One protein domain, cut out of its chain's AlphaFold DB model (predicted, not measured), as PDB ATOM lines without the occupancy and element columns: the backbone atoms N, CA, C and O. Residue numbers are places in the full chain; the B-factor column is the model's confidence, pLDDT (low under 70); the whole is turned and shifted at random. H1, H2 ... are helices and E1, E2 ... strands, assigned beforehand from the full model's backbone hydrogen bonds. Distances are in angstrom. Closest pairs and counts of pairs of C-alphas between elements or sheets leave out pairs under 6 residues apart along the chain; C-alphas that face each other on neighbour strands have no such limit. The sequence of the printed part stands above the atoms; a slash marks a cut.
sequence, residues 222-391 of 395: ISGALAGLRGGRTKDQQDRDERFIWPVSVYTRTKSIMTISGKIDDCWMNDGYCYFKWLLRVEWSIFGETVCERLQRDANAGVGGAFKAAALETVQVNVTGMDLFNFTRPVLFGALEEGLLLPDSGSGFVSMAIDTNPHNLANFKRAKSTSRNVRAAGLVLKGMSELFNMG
ATOM      1  N   ILE A 222       8.813  13.418 -24.253       50.97
ATOM      2  CA  ILE A 222       9.628  12.962 -25.378       50.97
ATOM      3  C   ILE A 222       9.380  13.841 -26.616       50.97
ATOM      4  O   ILE A 222      10.305  14.065 -27.384       50.97
ATOM      5  N   SER A 223       8.192  14.434 -26.782       49.56
ATOM      6  CA  SER A 223       7.843  15.234 -27.970       49.56
ATOM      7  C   SER A 223       8.703  16.492 -28.145       49.56
ATOM      8  O   SER A 223       9.243  16.701 -29.226       49.56
ATOM      9  N   GLY A 224       8.912  17.285 -27.086       49.28
ATOM     10  CA  GLY A 224       9.800  18.458 -27.143       49.28
ATOM     11  C   GLY A 224      11.260  18.069 -27.412       49.28
ATOM     12  O   GLY A 224      11.922  18.639 -28.277       49.28
ATOM     13  N   ALA A 225      11.736  17.007 -26.753       52.78
ATOM     14  CA  ALA A 225      13.078  16.476 -26.979       52.78
ATOM     15  C   ALA A 225      13.278  15.952 -28.416       52.78
ATOM     16  O   ALA A 225      14.333  16.186 -29.002       52.78
ATOM     17  N   LEU A 226      12.268  15.295 -29.003       51.88
ATOM     18  CA  LEU A 226      12.285  14.808 -30.388       51.88
ATOM     19  C   LEU A 226      12.178  15.944 -31.416       51.88
ATOM     20  O   LEU A 226      12.826  15.877 -32.458       51.88
ATOM     21  N   ALA A 227      11.409  17.001 -31.139       50.66
ATOM     22  CA  ALA A 227      11.354  18.181 -32.004       50.66
ATOM     23  C   ALA A 227      12.726  18.868 -32.101       50.66
ATOM     24  O   ALA A 227      13.146  19.267 -33.187       50.66
ATOM     25  N   GLY A 228      13.472  18.895 -30.992       48.47
ATOM     26  CA  GLY A 228      14.849  19.378 -30.938       48.47
ATOM     27  C   GLY A 228      15.894  18.496 -31.643       48.47
ATOM     28  O   GLY A 228      17.047  18.915 -31.724       48.47
ATOM     29  N   LEU A 229      15.533  17.302 -32.133       51.50
ATOM     30  CA  LEU A 229      16.400  16.451 -32.968       51.50
ATOM     31  C   LEU A 229      16.246  16.736 -34.469       51.50
ATOM     32  O   LEU A 229      17.053  16.256 -35.266       51.50
ATOM     33  N   ARG A 230      15.235  17.515 -34.880       54.84
ATOM     34  CA  ARG A 230      15.129  17.992 -36.265       54.84
ATOM     35  C   ARG A 230      16.232  19.021 -36.515       54.84
ATOM     36  O   ARG A 230      16.467  19.890 -35.680       54.84
ATOM     37  N   GLY A 231      16.907  18.926 -37.664       48.59
ATOM     38  CA  GLY A 231      17.973  19.862 -38.038       48.59
ATOM     39  C   GLY A 231      17.514  21.320 -37.931       48.59
ATOM     40  O   GLY A 231      16.354  21.623 -38.234       48.59
ATOM     41  N   GLY A 232      18.408  22.204 -37.472       56.00
ATOM     42  CA  GLY A 232      18.135  23.634 -37.285       56.00
ATOM     43  C   GLY A 232      17.524  24.289 -38.528       56.00
ATOM     44  O   GLY A 232      17.664  23.786 -39.645       56.00
ATOM     45  N   ARG A 233      16.794  25.389 -38.337       60.91
ATOM     46  CA  ARG A 233      16.235  26.158 -39.458       60.91
ATOM     47  C   ARG A 233      17.371  26.740 -40.304       60.91
ATOM     48  O   ARG A 233      18.405  27.135 -39.772       60.91
ATOM     49  N   THR A 234      17.192  26.789 -41.624       58.84
ATOM     50  CA  THR A 234      18.157  27.481 -42.493       58.84
ATOM     51  C   THR A 234      18.023  28.994 -42.327       58.84
ATOM     52  O   THR A 234      16.951  29.492 -41.977       58.84
ATOM     53  N   LYS A 235      19.093  29.741 -42.615       61.22
ATOM     54  CA  LYS A 235      19.092  31.210 -42.535       61.22
ATOM     55  C   LYS A 235      17.979  31.837 -43.388       61.22
ATOM     56  O   LYS A 235      17.272  32.717 -42.919       61.22
ATOM     57  N   ASP A 236      17.723  31.282 -44.573       56.78
ATOM     58  CA  ASP A 236      16.632  31.733 -45.448       56.78
ATOM     59  C   ASP A 236      15.237  31.486 -44.853       56.78
ATOM     60  O   ASP A 236      14.324  32.287 -45.054       56.78
ATOM     61  N   GLN A 237      15.047  30.387 -44.110       58.75
ATOM     62  CA  GLN A 237      13.800  30.139 -43.377       58.75
ATOM     63  C   GLN A 237      13.648  31.124 -42.217       58.75
ATOM     64  O   GLN A 237      12.553  31.628 -41.982       58.75
ATOM     65  N   GLN A 238      14.730  31.399 -41.487       62.06
ATOM     66  CA  GLN A 238      14.754  32.368 -40.394       62.06
ATOM     67  C   GLN A 238      14.392  33.778 -40.888       62.06
ATOM     68  O   GLN A 238      13.404  34.345 -40.426       62.06
ATOM     69  N   ASP A 239      15.078  34.268 -41.920       61.41
ATOM     70  CA  ASP A 239      14.860  35.601 -42.487       61.41
ATOM     71  C   ASP A 239      13.441  35.770 -43.059       61.41
ATOM     72  O   ASP A 239      12.852  36.848 -42.976       61.41
ATOM     73  N   ARG A 240      12.858  34.720 -43.655       61.94
ATOM     74  CA  ARG A 240      11.503  34.785 -44.226       61.94
ATOM     75  C   ARG A 240      10.422  34.911 -43.155       61.94
ATOM     76  O   ARG A 240       9.476  35.671 -43.351       61.94
ATOM     77  N   ASP A 241      10.578  34.197 -42.044       60.59
ATOM     78  CA  ASP A 241       9.602  34.208 -40.954       60.59
ATOM     79  C   ASP A 241       9.751  35.444 -40.055       60.59
ATOM     80  O   ASP A 241       8.773  35.871 -39.449       60.59
ATOM     81  N   GLU A 242      10.949  36.032 -39.972       61.84
ATOM     82  CA  GLU A 242      11.262  37.129 -39.040       61.84
ATOM     83  C   GLU A 242      11.140  38.529 -39.673       61.84
ATOM     84  O   GLU A 242      11.002  39.525 -38.958       61.84
ATOM     85  N   ARG A 243      11.057  38.618 -41.011       56.47
ATOM     86  CA  ARG A 243      10.939  39.876 -41.784       56.47
ATOM     87  C   ARG A 243       9.813  40.818 -41.351       56.47
ATOM     88  O   ARG A 243       9.950  42.027 -41.508       56.47
ATOM     89  N   PHE A 244       8.704  40.293 -40.833       55.22
ATOM     90  CA  PHE A 244       7.551  41.102 -40.409       55.22
ATOM     91  C   PHE A 244       7.522  41.394 -38.903       55.22
ATOM     92  O   PHE A 244       6.620  42.087 -38.437       55.22
ATOM     93  N   ILE A 245       8.495  40.888 -38.138       59.06
ATOM     94  CA  ILE A 245       8.452  40.904 -36.670       59.06
ATOM     95  C   ILE A 245       9.366  41.984 -36.066       59.06
ATOM     96  O   ILE A 245       9.104  42.492 -34.977       59.06
ATOM     97  N   TRP A 246      10.370  42.447 -36.810       50.56
ATOM     98  CA  TRP A 246      11.291  43.497 -36.363       50.56
ATOM     99  C   TRP A 246      10.641  44.838 -35.937       50.56
ATOM    100  O   TRP A 246      11.000  45.356 -34.880       50.56
ATOM    101  N   PRO A 247       9.640  45.413 -36.644       55.84
ATOM    102  CA  PRO A 247       8.992  46.640 -36.163       55.84
ATOM    103  C   PRO A 247       8.125  46.411 -34.912       55.84
ATOM    104  O   PRO A 247       7.811  47.354 -34.185       55.84
ATOM    105  N   VAL A 248       7.749  45.160 -34.635       57.44
ATOM    106  CA  VAL A 248       6.897  44.785 -33.503       57.44
ATOM    107  C   VAL A 248       7.695  44.703 -32.204       57.44
ATOM    108  O   VAL A 248       7.202  45.187 -31.190       57.44
ATOM    109  N   SER A 249       8.920  44.166 -32.226       58.66
ATOM    110  CA  SER A 249       9.771  44.030 -31.029       58.66
ATOM    111  C   SER A 249      10.119  45.385 -30.393       58.66
ATOM    112  O   SER A 249      10.094  45.558 -29.175       58.66
ATOM    113  N   VAL A 250      10.367  46.411 -31.212       61.94
ATOM    114  CA  VAL A 250      10.630  47.777 -30.725       61.94
ATOM    115  C   VAL A 250       9.377  48.393 -30.089       61.94
ATOM    116  O   VAL A 250       9.446  49.034 -29.033       61.94
ATOM    117  N   TYR A 251       8.207  48.174 -30.695       64.00
ATOM    118  CA  TYR A 251       6.934  48.656 -30.158       64.00
ATOM    119  C   TYR A 251       6.566  47.960 -28.838       64.00
ATOM    120  O   TYR A 251       6.152  48.612 -27.880       64.00
ATOM    121  N   THR A 252       6.751  46.644 -28.745       62.09
ATOM    122  CA  THR A 252       6.420  45.866 -27.544       62.09
ATOM    123  C   THR A 252       7.366  46.168 -26.389       62.09
ATOM    124  O   THR A 252       6.893  46.290 -25.263       62.09
ATOM    125  N   ARG A 253       8.663  46.394 -26.643       66.69
ATOM    126  CA  ARG A 253       9.615  46.862 -25.618       66.69
ATOM    127  C   ARG A 253       9.200  48.203 -25.016       66.69
ATOM    128  O   ARG A 253       9.155  48.339 -23.796       66.69
ATOM    129  N   THR A 254       8.840  49.177 -25.853       69.69
ATOM    130  CA  THR A 254       8.470  50.536 -25.403       69.69
ATOM    131  C   THR A 254       7.092  50.627 -24.744       69.69
ATOM    132  O   THR A 254       6.836  51.568 -23.993       69.69
ATOM    133  N   LYS A 255       6.197  49.669 -25.010       79.81
ATOM    134  CA  LYS A 255       4.843  49.600 -24.433       79.81
ATOM    135  C   LYS A 255       4.668  48.481 -23.408       79.81
ATOM    136  O   LYS A 255       3.535  48.208 -23.009       79.81
ATOM    137  N   SER A 256       5.750  47.824 -22.999       83.62
ATOM    138  CA  SER A 256       5.670  46.743 -22.023       83.62
ATOM    139  C   SER A 256       5.217  47.273 -20.658       83.62
ATOM    140  O   SER A 256       5.703  48.291 -20.171       83.62
ATOM    141  N   ILE A 257       4.251  46.586 -20.050       88.75
ATOM    142  CA  ILE A 257       3.814  46.818 -18.667       88.75
ATOM    143  C   ILE A 257       4.611  45.964 -17.677       88.75
ATOM    144  O   ILE A 257       4.688  46.304 -16.503       88.75
ATOM    145  N   MET A 258       5.190  44.853 -18.146       89.69
ATOM    146  CA  MET A 258       6.154  44.033 -17.415       89.69
ATOM    147  C   MET A 258       6.960  43.168 -18.389       89.69
ATOM    148  O   MET A 258       6.471  42.817 -19.467       89.69
ATOM    149  N   THR A 259       8.163  42.771 -17.979       89.06
ATOM    150  CA  THR A 259       9.009  41.838 -18.731       89.06
ATOM    151  C   THR A 259       9.271  40.599 -17.893       89.06
ATOM    152  O   THR A 259       9.712  40.692 -16.750       89.06
ATOM    153  N   ILE A 260       9.005  39.430 -18.471       89.88
ATOM    154  CA  ILE A 260       9.288  38.139 -17.847       89.88
ATOM    155  C   ILE A 260      10.531  37.547 -18.500       89.88
ATOM    156  O   ILE A 260      10.527  37.256 -19.695       89.88
ATOM    157  N   SER A 261      11.579  37.328 -17.711       88.94
ATOM    158  CA  SER A 261      12.848  36.782 -18.196       88.94
ATOM    159  C   SER A 261      13.020  35.308 -17.832       88.94
ATOM    160  O   SER A 261      12.575  34.815 -16.787       88.94
ATOM    161  N   GLY A 262      13.684  34.566 -18.709       86.12
ATOM    162  CA  GLY A 262      13.997  33.169 -18.476       86.12
ATOM    163  C   GLY A 262      14.950  32.582 -19.496       86.12
ATOM    164  O   GLY A 262      15.479  33.252 -20.383       86.12
ATOM    165  N   LYS A 263      15.194  31.290 -19.326       84.75
ATOM    166  CA  LYS A 263      16.084  30.509 -20.180       84.75
ATOM    167  C   LYS A 263      15.270  29.761 -21.223       84.75
ATOM    168  O   LYS A 263      14.099  29.473 -20.997       84.75
ATOM    169  N   ILE A 264      15.906  29.342 -22.312       76.81
ATOM    170  CA  ILE A 264      15.267  28.419 -23.267       76.81
ATOM    171  C   ILE A 264      14.922  27.089 -22.570       76.81
ATOM    172  O   ILE A 264      13.902  26.480 -22.863       76.81
ATOM    173  N   ASP A 265      15.714  26.676 -21.573       76.50
ATOM    174  CA  ASP A 265      15.413  25.545 -20.676       76.50
ATOM    175  C   ASP A 265      14.153  25.702 -19.824       76.50
ATOM    176  O   ASP A 265      13.686  24.727 -19.232       76.50
ATOM    177  N   ASP A 266      13.631  26.918 -19.703       84.38
ATOM    178  CA  ASP A 266      12.365  27.147 -19.025       84.38
ATOM    179  C   ASP A 266      11.169  26.930 -19.970       84.38
ATOM    180  O   ASP A 266      10.035  26.936 -19.498       84.38
ATOM    181  N   CYS A 267      11.403  26.691 -21.269       84.00
ATOM    182  CA  CYS A 267      10.386  26.290 -22.236       84.00
ATOM    183  C   CYS A 267      10.259  24.759 -22.292       84.00
ATOM    184  O   CYS A 267      11.219  24.052 -22.617       84.00
ATOM    185  N   TRP A 268       9.067  24.233 -22.017       83.81
ATOM    186  CA  TRP A 268       8.789  22.795 -22.000       83.81
ATOM    187  C   TRP A 268       7.428  22.471 -22.613       83.81
ATOM    188  O   TRP A 268       6.527  23.300 -22.641       83.81
ATOM    189  N   MET A 269       7.289  21.246 -23.112       82.00
ATOM    190  CA  MET A 269       6.051  20.759 -23.720       82.00
ATOM    191  C   MET A 269       5.303  19.856 -22.743       82.00
ATOM    192  O   MET A 269       5.914  19.012 -22.082       82.00
ATOM    193  N   ASN A 270       3.982  20.007 -22.690       80.31
ATOM    194  CA  ASN A 270       3.082  19.121 -21.965       80.31
ATOM    195  C   ASN A 270       1.777  18.965 -22.735       80.31
ATOM    196  O   ASN A 270       1.104  19.958 -23.000       80.31
ATOM    197  N   ASP A 271       1.424  17.727 -23.070       76.81
ATOM    198  CA  ASP A 271       0.165  17.402 -23.751       76.81
ATOM    199  C   ASP A 271      -0.073  18.206 -25.047       76.81
ATOM    200  O   ASP A 271      -1.151  18.728 -25.304       76.81
ATOM    201  N   GLY A 272       0.985  18.388 -25.847       75.75
ATOM    202  CA  GLY A 272       0.935  19.176 -27.087       75.75
ATOM    203  C   GLY A 272       0.942  20.697 -26.891       75.75
ATOM    204  O   GLY A 272       1.022  21.432 -27.870       75.75
ATOM    205  N   TYR A 273       0.932  21.184 -25.650       85.06
ATOM    206  CA  TYR A 273       1.016  22.607 -25.333       85.06
ATOM    207  C   TYR A 273       2.424  23.010 -24.909       85.06
ATOM    208  O   TYR A 273       3.100  22.289 -24.175       85.06
ATOM    209  N   CYS A 274       2.844  24.198 -25.339       85.75
ATOM    210  CA  CYS A 274       4.082  24.810 -24.883       85.75
ATOM    211  C   CYS A 274       3.849  25.582 -23.586       85.75
ATOM    212  O   CYS A 274       2.849  26.280 -23.432       85.75
ATOM    213  N   TYR A 275       4.802  25.481 -22.670       90.00
ATOM    214  CA  TYR A 275       4.825  26.210 -21.416       90.00
ATOM    215  C   TYR A 275       6.143  26.952 -21.255       90.00
ATOM    216  O   TYR A 275       7.200  26.441 -21.623       90.00
ATOM    217  N   PHE A 276       6.080  28.128 -20.641       90.25
ATOM    218  CA  PHE A 276       7.224  28.906 -20.194       90.25
ATOM    219  C   PHE A 276       7.242  28.992 -18.667       90.25
ATOM    220  O   PHE A 276       6.215  29.234 -18.019       90.25
ATOM    221  N   LYS A 277       8.426  28.767 -18.079       89.88
ATOM    222  CA  LYS A 277       8.579  28.456 -16.648       89.88
ATOM    223  C   LYS A 277       7.628  27.306 -16.304       89.88
ATOM    224  O   LYS A 277       7.427  26.433 -17.128       89.88
ATOM    225  N   TRP A 278       7.037  27.257 -15.119       89.12
ATOM    226  CA  TRP A 278       6.155  26.149 -14.733       89.12
ATOM    227  C   TRP A 278       4.657  26.474 -14.823       89.12
ATOM    228  O   TRP A 278       3.857  25.581 -14.592       89.12
ATOM    229  N   LEU A 279       4.262  27.710 -15.142       91.88
ATOM    230  CA  LEU A 279       2.867  28.170 -15.027       91.88
ATOM    231  C   LEU A 279       2.260  28.640 -16.354       91.88
ATOM    232  O   LEU A 279       1.057  28.517 -16.557       91.88
ATOM    233  N   LEU A 280       3.063  29.239 -17.236       94.00
ATOM    234  CA  LEU A 280       2.537  30.002 -18.364       94.00
ATOM    235  C   LEU A 280       2.405  29.101 -19.582       94.00
ATOM    236  O   LEU A 280       3.413  28.751 -20.182       94.00
ATOM    237  N   ARG A 281       1.182  28.748 -19.972       92.88
ATOM    238  CA  ARG A 281       0.917  28.078 -21.249       92.88
ATOM    239  C   ARG A 281       0.997  29.104 -22.373       92.88
ATOM    240  O   ARG A 281       0.216  30.051 -22.376       92.88
ATOM    241  N   VAL A 282       1.921  28.912 -23.307       89.94
ATOM    242  CA  VAL A 282       2.239  29.871 -24.370       89.94
ATOM    243  C   VAL A 282       1.707  29.386 -25.709       89.94
ATOM    244  O   VAL A 282       1.989  28.262 -26.131       89.94
ATOM    245  N   GLU A 283       0.983  30.256 -26.402       85.69
ATOM    246  CA  GLU A 283       0.455  30.000 -27.740       85.69
ATOM    247  C   GLU A 283       0.931  31.083 -28.714       85.69
ATOM    248  O   GLU A 283       0.896  32.279 -28.413       85.69
ATOM    249  N   TRP A 284       1.383  30.652 -29.896       75.56
ATOM    250  CA  TRP A 284       1.630  31.550 -31.022       75.56
ATOM    251  C   TRP A 284       0.323  31.862 -31.724       75.56
ATOM    252  O   TRP A 284      -0.474  30.967 -31.991       75.56
ATOM    253  N   SER A 285       0.152  33.112 -32.138       58.47
ATOM    254  CA  SER A 285      -1.013  33.486 -32.941       58.47
ATOM    255  C   SER A 285      -0.847  33.201 -34.445       58.47
ATOM    256  O   SER A 285      -1.819  33.343 -35.178       58.47
ATOM    257  N   ILE A 286       0.361  32.863 -34.929       53.72
ATOM    258  CA  ILE A 286       0.715  33.016 -36.361       53.72
ATOM    259  C   ILE A 286       1.365  31.768 -37.002       53.72
ATOM    260  O   ILE A 286       1.320  31.629 -38.222       53.72
ATOM    261  N   PHE A 287       1.931  30.828 -36.236       59.28
ATOM    262  CA  PHE A 287       2.712  29.707 -36.792       59.28
ATOM    263  C   PHE A 287       2.073  28.338 -36.524       59.28
ATOM    264  O   PHE A 287       1.400  28.144 -35.517       59.28
ATOM    265  N   GLY A 288       2.320  27.374 -37.423       59.16
ATOM    266  CA  GLY A 288       1.892  25.972 -37.283       59.16
ATOM    267  C   GLY A 288       2.801  25.102 -36.397       59.16
ATOM    268  O   GLY A 288       2.546  23.909 -36.269       59.16
ATOM    269  N   GLU A 289       3.852  25.684 -35.809       68.56
ATOM    270  CA  GLU A 289       4.756  25.059 -34.828       68.56
ATOM    271  C   GLU A 289       4.622  25.776 -33.473       68.56
ATOM    272  O   GLU A 289       4.318  26.973 -33.420       68.56
ATOM    273  N   THR A 290       4.870  25.076 -32.362       74.62
ATOM    274  CA  THR A 290       4.810  25.695 -31.026       74.62
ATOM    275  C   THR A 290       6.084  26.485 -30.687       74.62
ATOM    276  O   THR A 290       7.158  26.251 -31.241       74.62
ATOM    277  N   VAL A 291       5.998  27.421 -29.726       77.25
ATOM    278  CA  VAL A 291       7.151  28.240 -29.281       77.25
ATOM    279  C   VAL A 291       8.296  27.367 -28.792       77.25
ATOM    280  O   VAL A 291       9.448  27.581 -29.155       77.25
ATOM    281  N   CYS A 292       7.968  26.368 -27.981       78.75
ATOM    282  CA  CYS A 292       8.941  25.488 -27.368       78.75
ATOM    283  C   CYS A 292       9.688  24.673 -28.427       78.75
ATOM    284  O   CYS A 292      10.905  24.552 -28.337       78.75
ATOM    285  N   GLU A 293       8.986  24.155 -29.439       75.94
ATOM    286  CA  GLU A 293       9.609  23.408 -30.537       75.94
ATOM    287  C   GLU A 293      10.572  24.287 -31.335       75.94
ATOM    288  O   GLU A 293      11.700  23.867 -31.594       75.94
ATOM    289  N   ARG A 294      10.171  25.524 -31.655       74.38
ATOM    290  CA  ARG A 294      11.020  26.476 -32.383       74.38
ATOM    291  C   ARG A 294      12.284  26.833 -31.596       74.38
ATOM    292  O   ARG A 294      13.386  26.612 -32.088       74.38
ATOM    293  N   LEU A 295      12.131  27.281 -30.347       75.31
ATOM    294  CA  LEU A 295      13.263  27.669 -29.493       75.31
ATOM    295  C   LEU A 295      14.216  26.494 -29.219       75.31
ATOM    296  O   LEU A 295      15.432  26.668 -29.179       75.31
ATOM    297  N   GLN A 296      13.688  25.279 -29.027       72.88
ATOM    298  CA  GLN A 296      14.526  24.097 -28.800       72.88
ATOM    299  C   GLN A 296      15.262  23.652 -30.068       72.88
ATOM    300  O   GLN A 296      16.411  23.214 -29.977       72.88
ATOM    301  N   ARG A 297      14.640  23.783 -31.245       69.19
ATOM    302  CA  ARG A 297      15.272  23.499 -32.538       69.19
ATOM    303  C   ARG A 297      16.437  24.449 -32.816       69.19
ATOM    304  O   ARG A 297      17.508  23.985 -33.207       69.19
ATOM    305  N   ASP A 298      16.258  25.739 -32.546       66.12
ATOM    306  CA  ASP A 298      17.302  26.751 -32.738       66.12
ATOM    307  C   ASP A 298      18.439  26.581 -31.711       66.12
ATOM    308  O   ASP A 298      19.621  26.595 -32.066       66.12
ATOM    309  N   ALA A 299      18.108  26.277 -30.450       66.38
ATOM    310  CA  ALA A 299      19.094  25.973 -29.411       66.38
ATOM    311  C   ALA A 299      19.949  24.729 -29.714       66.38
ATOM    312  O   ALA A 299      21.142  24.704 -29.406       66.38
ATOM    313  N   ASN A 300      19.370  23.691 -30.318       63.50
ATOM    314  CA  ASN A 300      20.069  22.431 -30.584       63.50
ATOM    315  C   ASN A 300      20.891  22.436 -31.887       63.50
ATOM    316  O   ASN A 300      21.557  21.436 -32.186       63.50
ATOM    317  N   ALA A 301      20.897  23.537 -32.647       62.72
ATOM    318  CA  ALA A 301      21.633  23.652 -33.906       62.72
ATOM    319  C   ALA A 301      23.165  23.542 -33.735       62.72
ATOM    320  O   ALA A 301      23.841  23.056 -34.638       62.72
ATOM    321  N   GLY A 302      23.722  23.883 -32.564       58.47
ATOM    322  CA  GLY A 302      25.161  23.771 -32.287       58.47
ATOM    323  C   GLY A 302      25.516  23.777 -30.795       58.47
ATOM    324  O   GLY A 302      24.675  24.066 -29.945       58.47
ATOM    325  N   VAL A 303      26.782  23.481 -30.468       58.06
ATOM    326  CA  VAL A 303      27.291  23.404 -29.078       58.06
ATOM    327  C   VAL A 303      27.105  24.731 -28.323       58.06
ATOM    328  O   VAL A 303      26.678  24.736 -27.167       58.06
ATOM    329  N   GLY A 304      27.336  25.867 -28.993       58.25
ATOM    330  CA  GLY A 304      27.115  27.203 -28.420       58.25
ATOM    331  C   GLY A 304      25.642  27.521 -28.129       58.25
ATOM    332  O   GLY A 304      25.342  28.165 -27.124       58.25
ATOM    333  N   GLY A 305      24.715  27.017 -28.949       60.41
ATOM    334  CA  GLY A 305      23.270  27.156 -28.733       60.41
ATOM    335  C   GLY A 305      22.784  26.360 -27.519       60.41
ATOM    336  O   GLY A 305      22.024  26.880 -26.702       60.41
ATOM    337  N   ALA A 306      23.308  25.146 -27.327       60.56
ATOM    338  CA  ALA A 306      22.993  24.317 -26.166       60.56
ATOM    339  C   ALA A 306      23.475  24.959 -24.851       60.56
ATOM    340  O   ALA A 306      22.746  24.965 -23.857       60.56
ATOM    341  N   PHE A 307      24.671  25.563 -24.855       61.25
ATOM    342  CA  PHE A 307      25.172  26.328 -23.710       61.25
ATOM    343  C   PHE A 307      24.318  27.576 -23.438       61.25
ATOM    344  O   PHE A 307      23.887  27.782 -22.302       61.25
ATOM    345  N   LYS A 308      24.006  28.370 -24.476       63.75
ATOM    346  CA  LYS A 308      23.118  29.546 -24.387       63.75
ATOM    347  C   LYS A 308      21.782  29.170 -23.745       63.75
ATOM    348  O   LYS A 308      21.347  29.823 -22.802       63.75
ATOM    349  N   ALA A 309      21.185  28.070 -24.193       58.84
ATOM    350  CA  ALA A 309      19.880  27.616 -23.742       58.84
ATOM    351  C   ALA A 309      19.824  27.187 -22.264       58.84
ATOM    352  O   ALA A 309      18.774  27.329 -21.632       58.84
ATOM    353  N   ALA A 310      20.932  26.678 -21.713       62.25
ATOM    354  CA  ALA A 310      21.019  26.214 -20.325       62.25
ATOM    355  C   ALA A 310      21.542  27.286 -19.348       62.25
ATOM    356  O   ALA A 310      21.140  27.341 -18.175       62.25
ATOM    357  N   ALA A 311      22.455  28.145 -19.808       64.81
ATOM    358  CA  ALA A 311      23.169  29.086 -18.952       64.81
ATOM    359  C   ALA A 311      22.559  30.493 -18.958       64.81
ATOM    360  O   ALA A 311      22.460  31.093 -17.886       64.81
ATOM    361  N   LEU A 312      22.114  30.994 -20.115       72.81
ATOM    362  CA  LEU A 312      21.787  32.408 -20.307       72.81
ATOM    363  C   LEU A 312      20.275  32.666 -20.298       72.81
ATOM    364  O   LEU A 312      19.488  31.916 -20.877       72.81
ATOM    365  N   GLU A 313      19.870  33.756 -19.649       76.88
ATOM    366  CA  GLU A 313      18.487  34.246 -19.660       76.88
ATOM    367  C   GLU A 313      18.214  35.026 -20.945       76.88
ATOM    368  O   GLU A 313      18.210  36.254 -20.978       76.88
ATOM    369  N   THR A 314      18.072  34.291 -22.043       75.06
ATOM    370  CA  THR A 314      17.927  34.880 -23.378       75.06
ATOM    371  C   THR A 314      16.486  34.994 -23.835       75.06
ATOM    372  O   THR A 314      16.255  35.664 -24.833       75.06
ATOM    373  N   VAL A 315      15.540  34.345 -23.149       81.81
ATOM    374  CA  VAL A 315      14.113  34.439 -23.461       81.81
ATOM    375  C   VAL A 315      13.522  35.564 -22.626       81.81
ATOM    376  O   VAL A 315      13.522  35.499 -21.395       81.81
ATOM    377  N   GLN A 316      13.017  36.593 -23.293       86.25
ATOM    378  CA  GLN A 316      12.305  37.696 -22.665       86.25
ATOM    379  C   GLN A 316      10.901  37.771 -23.238       86.25
ATOM    380  O   GLN A 316      10.720  37.761 -24.451       86.25
ATOM    381  N   VAL A 317       9.900  37.853 -22.369       87.44
ATOM    382  CA  VAL A 317       8.526  38.106 -22.787       87.44
ATOM    383  C   VAL A 317       8.103  39.482 -22.312       87.44
ATOM    384  O   VAL A 317       7.913  39.708 -21.117       87.44
ATOM    385  N   ASN A 318       7.960  40.394 -23.266       88.62
ATOM    386  CA  ASN A 318       7.510  41.761 -23.055       88.62
ATOM    387  C   ASN A 318       5.983  41.774 -23.087       88.62
ATOM    388  O   ASN A 318       5.367  41.708 -24.152       88.62
ATOM    389  N   VAL A 319       5.367  41.816 -21.907       90.00
ATOM    390  CA  VAL A 319       3.912  41.829 -21.755       90.00
ATOM    391  C   VAL A 319       3.412  43.241 -21.997       90.00
ATOM    392  O   VAL A 319       3.836  44.170 -21.321       90.00
ATOM    393  N   THR A 320       2.500  43.407 -22.948       88.81
ATOM    394  CA  THR A 320       1.902  44.697 -23.324       88.81
ATOM    395  C   THR A 320       0.468  44.842 -22.822       88.81
ATOM    396  O   THR A 320      -0.052  45.953 -22.752       88.81
ATOM    397  N   GLY A 321      -0.173  43.738 -22.433       89.25
ATOM    398  CA  GLY A 321      -1.519  43.741 -21.877       89.25
ATOM    399  C   GLY A 321      -1.811  42.502 -21.042       89.25
ATOM    400  O   GLY A 321      -1.124  41.487 -21.138       89.25
ATOM    401  N   MET A 322      -2.852  42.578 -20.218       93.06
ATOM    402  CA  MET A 322      -3.348  41.431 -19.461       93.06
ATOM    403  C   MET A 322      -4.865  41.464 -19.342       93.06
ATOM    404  O   MET A 322      -5.475  42.531 -19.269       93.06
ATOM    405  N   ASP A 323      -5.453  40.280 -19.265       92.44
ATOM    406  CA  ASP A 323      -6.861  40.083 -18.983       92.44
ATOM    407  C   ASP A 323      -7.020  38.943 -17.978       92.44
ATOM    408  O   ASP A 323      -6.901  37.762 -18.308       92.44
ATOM    409  N   LEU A 324      -7.277  39.312 -16.726       94.75
ATOM    410  CA  LEU A 324      -7.447  38.344 -15.649       94.75
ATOM    411  C   LEU A 324      -8.895  37.842 -15.531       94.75
ATOM    412  O   LEU A 324      -9.138  36.933 -14.742       94.75
ATOM    413  N   PHE A 325      -9.862  38.405 -16.273       94.25
ATOM    414  CA  PHE A 325     -11.288  38.250 -15.958       94.25
ATOM    415  C   PHE A 325     -12.158  37.721 -17.104       94.25
ATOM    416  O   PHE A 325     -13.153  37.062 -16.820       94.25
ATOM    417  N   ASN A 326     -11.841  37.967 -18.378       92.38
ATOM    418  CA  ASN A 326     -12.763  37.637 -19.482       92.38
ATOM    419  C   ASN A 326     -12.558  36.254 -20.111       92.38
ATOM    420  O   ASN A 326     -13.410  35.812 -20.893       92.38
ATOM    421  N   PHE A 327     -11.469  35.573 -19.766       92.12
ATOM    422  CA  PHE A 327     -11.106  34.245 -20.258       92.12
ATOM    423  C   PHE A 327     -11.284  33.185 -19.165       92.12
ATOM    424  O   PHE A 327     -11.359  33.502 -17.982       92.12
ATOM    425  N   THR A 328     -11.356  31.910 -19.554       91.69
ATOM    426  CA  THR A 328     -11.469  30.772 -18.615       91.69
ATOM    427  C   THR A 328     -10.213  30.563 -17.769       91.69
ATOM    428  O   THR A 328     -10.256  29.871 -16.754       91.69
ATOM    429  N   ARG A 329      -9.096  31.160 -18.189       93.88
ATOM    430  CA  ARG A 329      -7.842  31.285 -17.449       93.88
ATOM    431  C   ARG A 329      -7.358  32.725 -17.575       93.88
ATOM    432  O   ARG A 329      -7.591  33.308 -18.631       93.88
ATOM    433  N   PRO A 330      -6.683  33.303 -16.576       95.25
ATOM    434  CA  PRO A 330      -6.080  34.624 -16.718       95.25
ATOM    435  C   PRO A 330      -5.036  34.619 -17.849       95.25
ATOM    436  O   PRO A 330      -4.215  33.702 -17.912       95.25
ATOM    437  N   VAL A 331      -5.066  35.609 -18.746       94.12
ATOM    438  CA  VAL A 331      -4.195  35.666 -19.935       94.12
ATOM    439  C   VAL A 331      -3.335  36.923 -19.926       94.12
ATOM    440  O   VAL A 331      -3.800  38.022 -19.624       94.12
ATOM    441  N   LEU A 332      -2.072  36.764 -20.302       93.94
ATOM    442  CA  LEU A 332      -1.121  37.834 -20.566       93.94
ATOM    443  C   LEU A 332      -0.853  37.888 -22.074       93.94
ATOM    444  O   LEU A 332      -0.663  36.850 -22.709       93.94
ATOM    445  N   PHE A 333      -0.814  39.086 -22.643       89.94
ATOM    446  CA  PHE A 333      -0.537  39.310 -24.059       89.94
ATOM    447  C   PHE A 333       0.774  40.062 -24.208       89.94
ATOM    448  O   PHE A 333       1.038  41.019 -23.476       89.94
ATOM    449  N   GLY A 334       1.595  39.650 -25.162       87.25
ATOM    450  CA  GLY A 334       2.881  40.292 -25.359       87.25
ATOM    451  C   GLY A 334       3.620  39.789 -26.577       87.25
ATOM    452  O   GLY A 334       3.052  39.130 -27.450       87.25
ATOM    453  N   ALA A 335       4.907  40.104 -26.603       83.38
ATOM    454  CA  ALA A 335       5.840  39.513 -27.540       83.38
ATOM    455  C   ALA A 335       6.923  38.745 -26.795       83.38
ATOM    456  O   ALA A 335       7.470  39.232 -25.805       83.38
ATOM    457  N   LEU A 336       7.219  37.547 -27.285       81.62
ATOM    458  CA  LEU A 336       8.389  36.785 -26.889       81.62
ATOM    459  C   LEU A 336       9.550  37.188 -27.789       81.62
ATOM    460  O   LEU A 336       9.365  37.370 -28.987       81.62
ATOM    461  N   GLU A 337      10.726  37.334 -27.204       77.50
ATOM    462  CA  GLU A 337      11.972  37.661 -27.880       77.50
ATOM    463  C   GLU A 337      13.067  36.722 -27.374       77.50
ATOM    464  O   GLU A 337      13.206  36.508 -26.166       77.50
ATOM    465  N   GLU A 338      13.862  36.167 -28.289       70.19
ATOM    466  CA  GLU A 338      15.042  35.385 -27.942       70.19
ATOM    467  C   GLU A 338      16.310  36.141 -28.363       70.19
ATOM    468  O   GLU A 338      16.600  36.267 -29.545       70.19
ATOM    469  N   GLY A 339      17.125  36.612 -27.416       57.47
ATOM    470  CA  GLY A 339      18.431  37.203 -27.733       57.47
ATOM    471  C   GLY A 339      18.826  38.385 -26.855       57.47
ATOM    472  O   GLY A 339      18.090  39.350 -26.704       57.47
ATOM    473  N   LEU A 340      20.044  38.321 -26.308       41.47
ATOM    474  CA  LEU A 340      20.650  39.405 -25.526       41.47
ATOM    475  C   LEU A 340      21.456  40.397 -26.390       41.47
ATOM    476  O   LEU A 340      21.796  41.466 -25.898       41.47
ATOM    477  N   LEU A 341      21.792  40.058 -27.647       35.78
ATOM    478  CA  LEU A 341      22.787  40.808 -28.442       35.78
ATOM    479  C   LEU A 341      22.499  40.940 -29.951       35.78
ATOM    480  O   LEU A 341      23.222  41.664 -30.628       35.78
ATOM    481  N   LEU A 342      21.464  40.292 -30.493       36.00
ATOM    482  CA  LEU A 342      21.063  40.435 -31.899       36.00
ATOM    483  C   LEU A 342      19.535  40.610 -31.953       36.00
ATOM    484  O   LEU A 342      18.838  39.777 -31.375       36.00
ATOM    485  N   PRO A 343      19.006  41.681 -32.575       37.88
ATOM    486  CA  PRO A 343      17.575  42.007 -32.567       37.88
ATOM    487  C   PRO A 343      16.664  41.051 -33.368       37.88
ATOM    488  O   PRO A 343      15.456  41.278 -33.398       37.88
ATOM    489  N   ASP A 344      17.197  39.969 -33.943       40.94
ATOM    490  CA  ASP A 344      16.535  39.187 -34.995       40.94
ATOM    491  C   ASP A 344      16.642  37.663 -34.776       40.94
ATOM    492  O   ASP A 344      17.071  36.930 -35.657       40.94
ATOM    493  N   SER A 345      16.315  37.149 -33.588       47.09
ATOM    494  CA  SER A 345      16.094  35.700 -33.430       47.09
ATOM    495  C   SER A 345      14.792  35.421 -32.689       47.09
ATOM    496  O   SER A 345      14.626  35.799 -31.532       47.09
ATOM    497  N   GLY A 346      13.832  34.785 -33.366       53.19
ATOM    498  CA  GLY A 346      12.655  34.184 -32.736       53.19
ATOM    499  C   GLY A 346      11.716  35.145 -32.002       53.19
ATOM    500  O   GLY A 346      11.206  34.792 -30.939       53.19
ATOM    501  N   SER A 347      11.482  36.350 -32.532       62.88
ATOM    502  CA  SER A 347      10.506  37.278 -31.948       62.88
ATOM    503  C   SER A 347       9.072  36.945 -32.375       62.88
ATOM    504  O   SER A 347       8.866  36.363 -33.441       62.88
ATOM    505  N   GLY A 348       8.061  37.304 -31.576       69.62
ATOM    506  CA  GLY A 348       6.677  37.048 -31.969       69.62
ATOM    507  C   GLY A 348       5.569  37.314 -30.967       69.62
ATOM    508  O   GLY A 348       5.800  37.263 -29.764       69.62
ATOM    509  N   PHE A 349       4.348  37.546 -31.465       77.62
ATOM    510  CA  PHE A 349       3.166  37.713 -30.618       77.62
ATOM    511  C   PHE A 349       2.760  36.401 -29.959       77.62
ATOM    512  O   PHE A 349       2.535  35.388 -30.631       77.62
ATOM    513  N   VAL A 350       2.621  36.466 -28.641       85.75
ATOM    514  CA  VAL A 350       2.228  35.334 -27.815       85.75
ATOM    515  C   VAL A 350       1.075  35.713 -26.897       85.75
ATOM    516  O   VAL A 350       1.020  36.817 -26.342       85.75
ATOM    517  N   SER A 351       0.167  34.763 -26.707       89.88
ATOM    518  CA  SER A 351      -0.732  34.733 -25.559       89.88
ATOM    519  C   SER A 351      -0.181  33.744 -24.535       89.88
ATOM    520  O   SER A 351       0.272  32.650 -24.874       89.88
ATOM    521  N   MET A 352      -0.189  34.138 -23.266       93.94
ATOM    522  CA  MET A 352       0.263  33.313 -22.152       93.94
ATOM    523  C   MET A 352      -0.874  33.146 -21.152       93.94
ATOM    524  O   MET A 352      -1.206  34.085 -20.431       93.94
ATOM    525  N   ALA A 353      -1.469  31.961 -21.099       95.00
ATOM    526  CA  ALA A 353      -2.484  31.626 -20.108       95.00
ATOM    527  C   ALA A 353      -1.823  31.129 -18.814       95.00
ATOM    528  O   ALA A 353      -0.944  30.268 -18.845       95.00
ATOM    529  N   ILE A 354      -2.266  31.647 -17.672       95.12
ATOM    530  CA  ILE A 354      -1.837  31.200 -16.345       95.12
ATOM    531  C   ILE A 354      -2.521  29.862 -16.042       95.12
ATOM    532  O   ILE A 354      -3.740  29.807 -15.907       95.12
ATOM    533  N   ASP A 355      -1.746  28.777 -15.970       93.06
ATOM    534  CA  ASP A 355      -2.240  27.426 -15.685       93.06
ATOM    535  C   ASP A 355      -1.762  26.932 -14.317       93.06
ATOM    536  O   ASP A 355      -0.631  26.468 -14.144       93.06
ATOM    537  N   THR A 356      -2.668  26.996 -13.347       91.75
ATOM    538  CA  THR A 356      -2.450  26.612 -11.949       91.75
ATOM    539  C   THR A 356      -2.592  25.113 -11.680       91.75
ATOM    540  O   THR A 356      -2.698  24.709 -10.520       91.75
ATOM    541  N   ASN A 357      -2.583  24.260 -12.712       89.75
ATOM    542  CA  ASN A 357      -2.629  22.813 -12.523       89.75
ATOM    543  C   ASN A 357      -1.489  22.353 -11.584       89.75
ATOM    544  O   ASN A 357      -0.311  22.583 -11.880       89.75
ATOM    545  N   PRO A 358      -1.805  21.668 -10.466       87.50
ATOM    546  CA  PRO A 358      -0.811  21.286  -9.467       87.50
ATOM    547  C   PRO A 358       0.280  20.353 -10.012       87.50
ATOM    548  O   PRO A 358       1.403  20.371  -9.506       87.50
ATOM    549  N   HIS A 359       0.005  19.606 -11.087       87.62
ATOM    550  CA  HIS A 359       0.986  18.748 -11.756       87.62
ATOM    551  C   HIS A 359       2.062  19.526 -12.520       87.62
ATOM    552  O   HIS A 359       3.143  18.984 -12.760       87.62
ATOM    553  N   ASN A 360       1.819  20.791 -12.874       87.12
ATOM    554  CA  ASN A 360       2.731  21.548 -13.727       87.12
ATOM    555  C   ASN A 360       4.118  21.716 -13.100       87.12
ATOM    556  O   ASN A 360       5.118  21.588 -13.803       87.12
ATOM    557  N   LEU A 361       4.218  21.912 -11.780       87.31
ATOM    558  CA  LEU A 361       5.521  22.066 -11.127       87.31
ATOM    559  C   LEU A 361       6.348  20.770 -11.164       87.31
ATOM    560  O   LEU A 361       7.547  20.804 -11.460       87.31
ATOM    561  N   ALA A 362       5.721  19.630 -10.862       86.25
ATOM    562  CA  ALA A 362       6.374  18.323 -10.901       86.25
ATOM    563  C   ALA A 362       6.787  17.963 -12.336       86.25
ATOM    564  O   ALA A 362       7.928  17.557 -12.578       86.25
ATOM    565  N   ASN A 363       5.886  18.201 -13.292       86.00
ATOM    566  CA  ASN A 363       6.127  17.968 -14.708       86.00
ATOM    567  C   ASN A 363       7.260  18.854 -15.243       86.00
ATOM    568  O   ASN A 363       8.158  18.351 -15.913       86.00
ATOM    569  N   PHE A 364       7.281  20.139 -14.882       86.94
ATOM    570  CA  PHE A 364       8.336  21.077 -15.260       86.94
ATOM    571  C   PHE A 364       9.712  20.635 -14.757       86.94
ATOM    572  O   PHE A 364      10.666  20.569 -15.531       86.94
ATOM    573  N   LYS A 365       9.829  20.290 -13.465       85.81
ATOM    574  CA  LYS A 365      11.098  19.822 -12.879       85.81
ATOM    575  C   LYS A 365      11.627  18.592 -13.619       85.81
ATOM    576  O   LYS A 365      12.819  18.519 -13.921       85.81
ATOM    577  N   ARG A 366      10.738  17.652 -13.949       81.62
ATOM    578  CA  ARG A 366      11.092  16.444 -14.696       81.62
ATOM    579  C   ARG A 366      11.478  16.746 -16.141       81.62
ATOM    580  O   ARG A 366      12.537  16.302 -16.569       81.62
ATOM    581  N   ALA A 367      10.687  17.539 -16.859       78.19
ATOM    582  CA  ALA A 367      10.980  17.958 -18.229       78.19
ATOM    583  C   ALA A 367      12.344  18.657 -18.322       78.19
ATOM    584  O   ALA A 367      13.155  18.331 -19.190       78.19
ATOM    585  N   LYS A 368      12.645  19.544 -17.368       78.62
ATOM    586  CA  LYS A 368      13.936  20.232 -17.264       78.62
ATOM    587  C   LYS A 368      15.092  19.261 -17.017       78.62
ATOM    588  O   LYS A 368      16.136  19.385 -17.654       78.62
ATOM    589  N   SER A 369      14.914  18.272 -16.137       77.25
ATOM    590  CA  SER A 369      15.916  17.219 -15.912       77.25
ATOM    591  C   SER A 369      16.149  16.369 -17.165       77.25
ATOM    592  O   SER A 369      17.296  16.125 -17.533       77.25
ATOM    593  N   THR A 370      15.083  15.942 -17.846       74.19
ATOM    594  CA  THR A 370      15.174  15.143 -19.076       74.19
ATOM    595  C   THR A 370      15.854  15.924 -20.196       74.19
ATOM    596  O   THR A 370      16.764  15.400 -20.828       74.19
ATOM    597  N   SER A 371      15.473  17.189 -20.411       69.19
ATOM    598  CA  SER A 371      16.073  18.047 -21.439       69.19
ATOM    599  C   SER A 371      17.578  18.219 -21.227       69.19
ATOM    600  O   SER A 371      18.361  18.036 -22.158       69.19
ATOM    601  N   ARG A 372      18.007  18.459 -19.979       70.00
ATOM    602  CA  ARG A 372      19.431  18.532 -19.616       70.00
ATOM    603  C   ARG A 372      20.175  17.232 -19.910       70.00
ATOM    604  O   ARG A 372      21.252  17.282 -20.493       70.00
ATOM    605  N   ASN A 373      19.591  16.086 -19.561       69.69
ATOM    606  CA  ASN A 373      20.200  14.779 -19.814       69.69
ATOM    607  C   ASN A 373      20.307  14.477 -21.318       69.69
ATOM    608  O   ASN A 373      21.362  14.052 -21.781       69.69
ATOM    609  N   VAL A 374      19.248  14.744 -22.091       66.69
ATOM    610  CA  VAL A 374      19.237  14.557 -23.552       66.69
ATOM    611  C   VAL A 374      20.261  15.465 -24.224       66.69
ATOM    612  O   VAL A 374      20.986  15.015 -25.107       66.69
ATOM    613  N   ARG A 375      20.381  16.725 -23.795       63.69
ATOM    614  CA  ARG A 375      21.398  17.636 -24.334       63.69
ATOM    615  C   ARG A 375      22.807  17.223 -23.956       63.69
ATOM    616  O   ARG A 375      23.675  17.270 -24.817       63.69
ATOM    617  N   ALA A 376      23.043  16.786 -22.720       65.38
ATOM    618  CA  ALA A 376      24.342  16.253 -22.323       65.38
ATOM    619  C   ALA A 376      24.730  15.045 -23.196       65.38
ATOM    620  O   ALA A 376      25.832  15.014 -23.738       65.38
ATOM    621  N   ALA A 377      23.803  14.109 -23.425       63.41
ATOM    622  CA  ALA A 377      24.021  12.973 -24.320       63.41
ATOM    623  C   ALA A 377      24.249  13.409 -25.782       63.41
ATOM    624  O   ALA A 377      25.167  12.925 -26.439       63.41
ATOM    625  N   GLY A 378      23.459  14.362 -26.284       61.34
ATOM    626  CA  GLY A 378      23.600  14.909 -27.634       61.34
ATOM    627  C   GLY A 378      24.914  15.663 -27.852       61.34
ATOM    628  O   GLY A 378      25.503  15.556 -28.922       61.34
ATOM    629  N   LEU A 379      25.407  16.381 -26.840       62.41
ATOM    630  CA  LEU A 379      26.711  17.047 -26.861       62.41
ATOM    631  C   LEU A 379      27.862  16.039 -26.888       62.41
ATOM    632  O   LEU A 379      28.806  16.235 -27.647       62.41
ATOM    633  N   VAL A 380      27.766  14.949 -26.121       61.66
ATOM    634  CA  VAL A 380      28.750  13.854 -26.164       61.66
ATOM    635  C   VAL A 380      28.769  13.209 -27.551       61.66
ATOM    636  O   VAL A 380      29.834  13.077 -28.143       61.66
ATOM    637  N   LEU A 381      27.603  12.881 -28.115       60.09
ATOM    638  CA  LEU A 381      27.506  12.276 -29.447       60.09
ATOM    639  C   LEU A 381      28.012  13.207 -30.558       60.09
ATOM    640  O   LEU A 381      28.761  12.764 -31.427       60.09
ATOM    641  N   LYS A 382      27.652  14.498 -30.523       60.19
ATOM    642  CA  LYS A 382      28.144  15.490 -31.489       60.19
ATOM    643  C   LYS A 382      29.650  15.707 -31.356       60.19
ATOM    644  O   LYS A 382      30.341  15.652 -32.367       60.19
ATOM    645  N   GLY A 383      30.163  15.849 -30.133       57.91
ATOM    646  CA  GLY A 383      31.599  15.980 -29.876       57.91
ATOM    647  C   GLY A 383      32.397  14.757 -30.337       57.91
ATOM    648  O   GLY A 383      33.459  14.908 -30.933       57.91
ATOM    649  N   MET A 384      31.857  13.546 -30.158       57.44
ATOM    650  CA  MET A 384      32.448  12.328 -30.723       57.44
ATOM    651  C   MET A 384      32.411  12.345 -32.256       57.44
ATOM    652  O   MET A 384      33.420  12.043 -32.881       57.44
ATOM    653  N   SER A 385      31.296  12.743 -32.879       56.97
ATOM    654  CA  SER A 385      31.192  12.814 -34.345       56.97
ATOM    655  C   SER A 385      32.131  13.852 -34.973       56.97
ATOM    656  O   SER A 385      32.674  13.610 -36.046       56.97
ATOM    657  N   GLU A 386      32.378  14.977 -34.296       57.50
ATOM    658  CA  GLU A 386      33.341  15.996 -34.730       57.50
ATOM    659  C   GLU A 386      34.783  15.494 -34.583       57.50
ATOM    660  O   GLU A 386      35.579  15.676 -35.500       57.50
ATOM    661  N   LEU A 387      35.101  14.773 -33.502       52.53
ATOM    662  CA  LEU A 387      36.393  14.097 -33.332       52.53
ATOM    663  C   LEU A 387      36.637  13.026 -34.412       52.53
ATOM    664  O   LEU A 387      37.729  12.964 -34.976       52.53
ATOM    665  N   PHE A 388      35.626  12.225 -34.758       54.81
ATOM    666  CA  PHE A 388      35.733  11.217 -35.823       54.81
ATOM    667  C   PHE A 388      35.791  11.830 -37.237       54.81
ATOM    668  O   PHE A 388      36.484  11.296 -38.104       54.81
ATOM    669  N   ASN A 389      35.140  12.976 -37.469       54.56
ATOM    670  CA  ASN A 389      35.237  13.722 -38.732       54.56
ATOM    671  C   ASN A 389      36.528  14.552 -38.864       54.56
ATOM    672  O   ASN A 389      36.940  14.863 -39.980       54.56
ATOM    673  N   MET A 390      37.193  14.908 -37.758       48.00
ATOM    674  CA  MET A 390      38.553  15.465 -37.793       48.00
ATOM    675  C   MET A 390      39.596  14.381 -38.094       48.00
ATOM    676  O   MET A 390      40.556  14.662 -38.800       48.00
ATOM    677  N   GLY A 391      39.383  13.139 -37.645       46.19
ATOM    678  CA  GLY A 391      40.269  12.004 -37.944       46.19
ATOM    679  C   GLY A 391      40.208  11.476 -39.385       46.19
ATOM    680  O   GLY A 391      41.068  10.698 -39.776       46.19
TER     681      GLY A 391
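This is residues 222 to 391 of the 395 residues of an uncharacterized protein of Eimeria acervulina (UniProt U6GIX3). A seven-stranded sheet is curled like part of a barrel, with H4 packed on its E2, E3 and E4 and, on the opposite face, the long helix H6 crossing edge strand E2. H6 runs on past the body, so that residues 384 to 391 stick out, while H3 packs over E6 and E7 and H2 lies off the sheet. The printed part has 170 residues with six named helices and seven named strands, along the chain H1 H2 H3 E1 E2 E3 E4 H4 H5 E5 E6 E7 H6, class mixed. The antiparallel sheet has the order E1, E5, E6, E7, E4, E3, E2. The whole is compact, with a radius of gyration of the C-alphas of 16.4 A, yet elongated, spanning 61 by 38 by 26 A.

The strands are E1, residues 258 to 262; E5, 315 to 323, 22.2 A long; E6, 331 to 338, 20.8 A; E7, 348 to 354, 18.7 A; E4, 280 to 284; E3, 273 to 276; and E2, 267 to 270. E5 bends by 69 degrees at residue 320 and E6 by 57 degrees at 334. The helices are H1, residues 222 to 227, beginning at C-alpha 222 (9.628, 12.962, -25.378); H2, 235 to 242; H3, 246 to 254; H4, 291 to 299; H5, 303 to 311; and H6, 359 to 390, 45.8 A long, ending at C-alpha 390 (38.553, 15.465, -37.793).

The strongly twisted sheet holds two meanders, E2 E3 E4 and E5 E6 E7, each strand the antiparallel neighbour of the one before. Within hydrogen-bond range are N 260 and O 317 of E1 and E5, 2.9 A; N 318 and O 335 of hairpin E5 and E6, 2.8 A; N 332 and O 352 of hairpin E6 and E7, 2.8 A; N 353 and O 281 of E7 and E4, 2.8 A; N 282 and O 274 of hairpin E3 and E4, 2.8 A; and N 275 and O 268 of hairpin E2 and E3, 2.8 A. H4 is on the sheet, its closest C-alphas to E2 being Cys 292 and Cys 267, 5.4 A. H1 touches H4, Ala 227 and Glu 293 closest at 5.7 A between C-alphas. H5 touches H4 only at the corner, and only just touches H6, with 3 pairs of C-alphas within 8 A. Every O i to N i+4 pair is within range in H1, H2, H4, H5 and H6; in H3, 3 of 5 are.

The C-alphas of Phe 325 and Gly 391 are farthest apart, 61.9 A. The printed part has no cut, and no link is long. Mean pLDDT of the printed part is 71.8; 83 residues are under 70, among them 222 to 254 and 373 to 391.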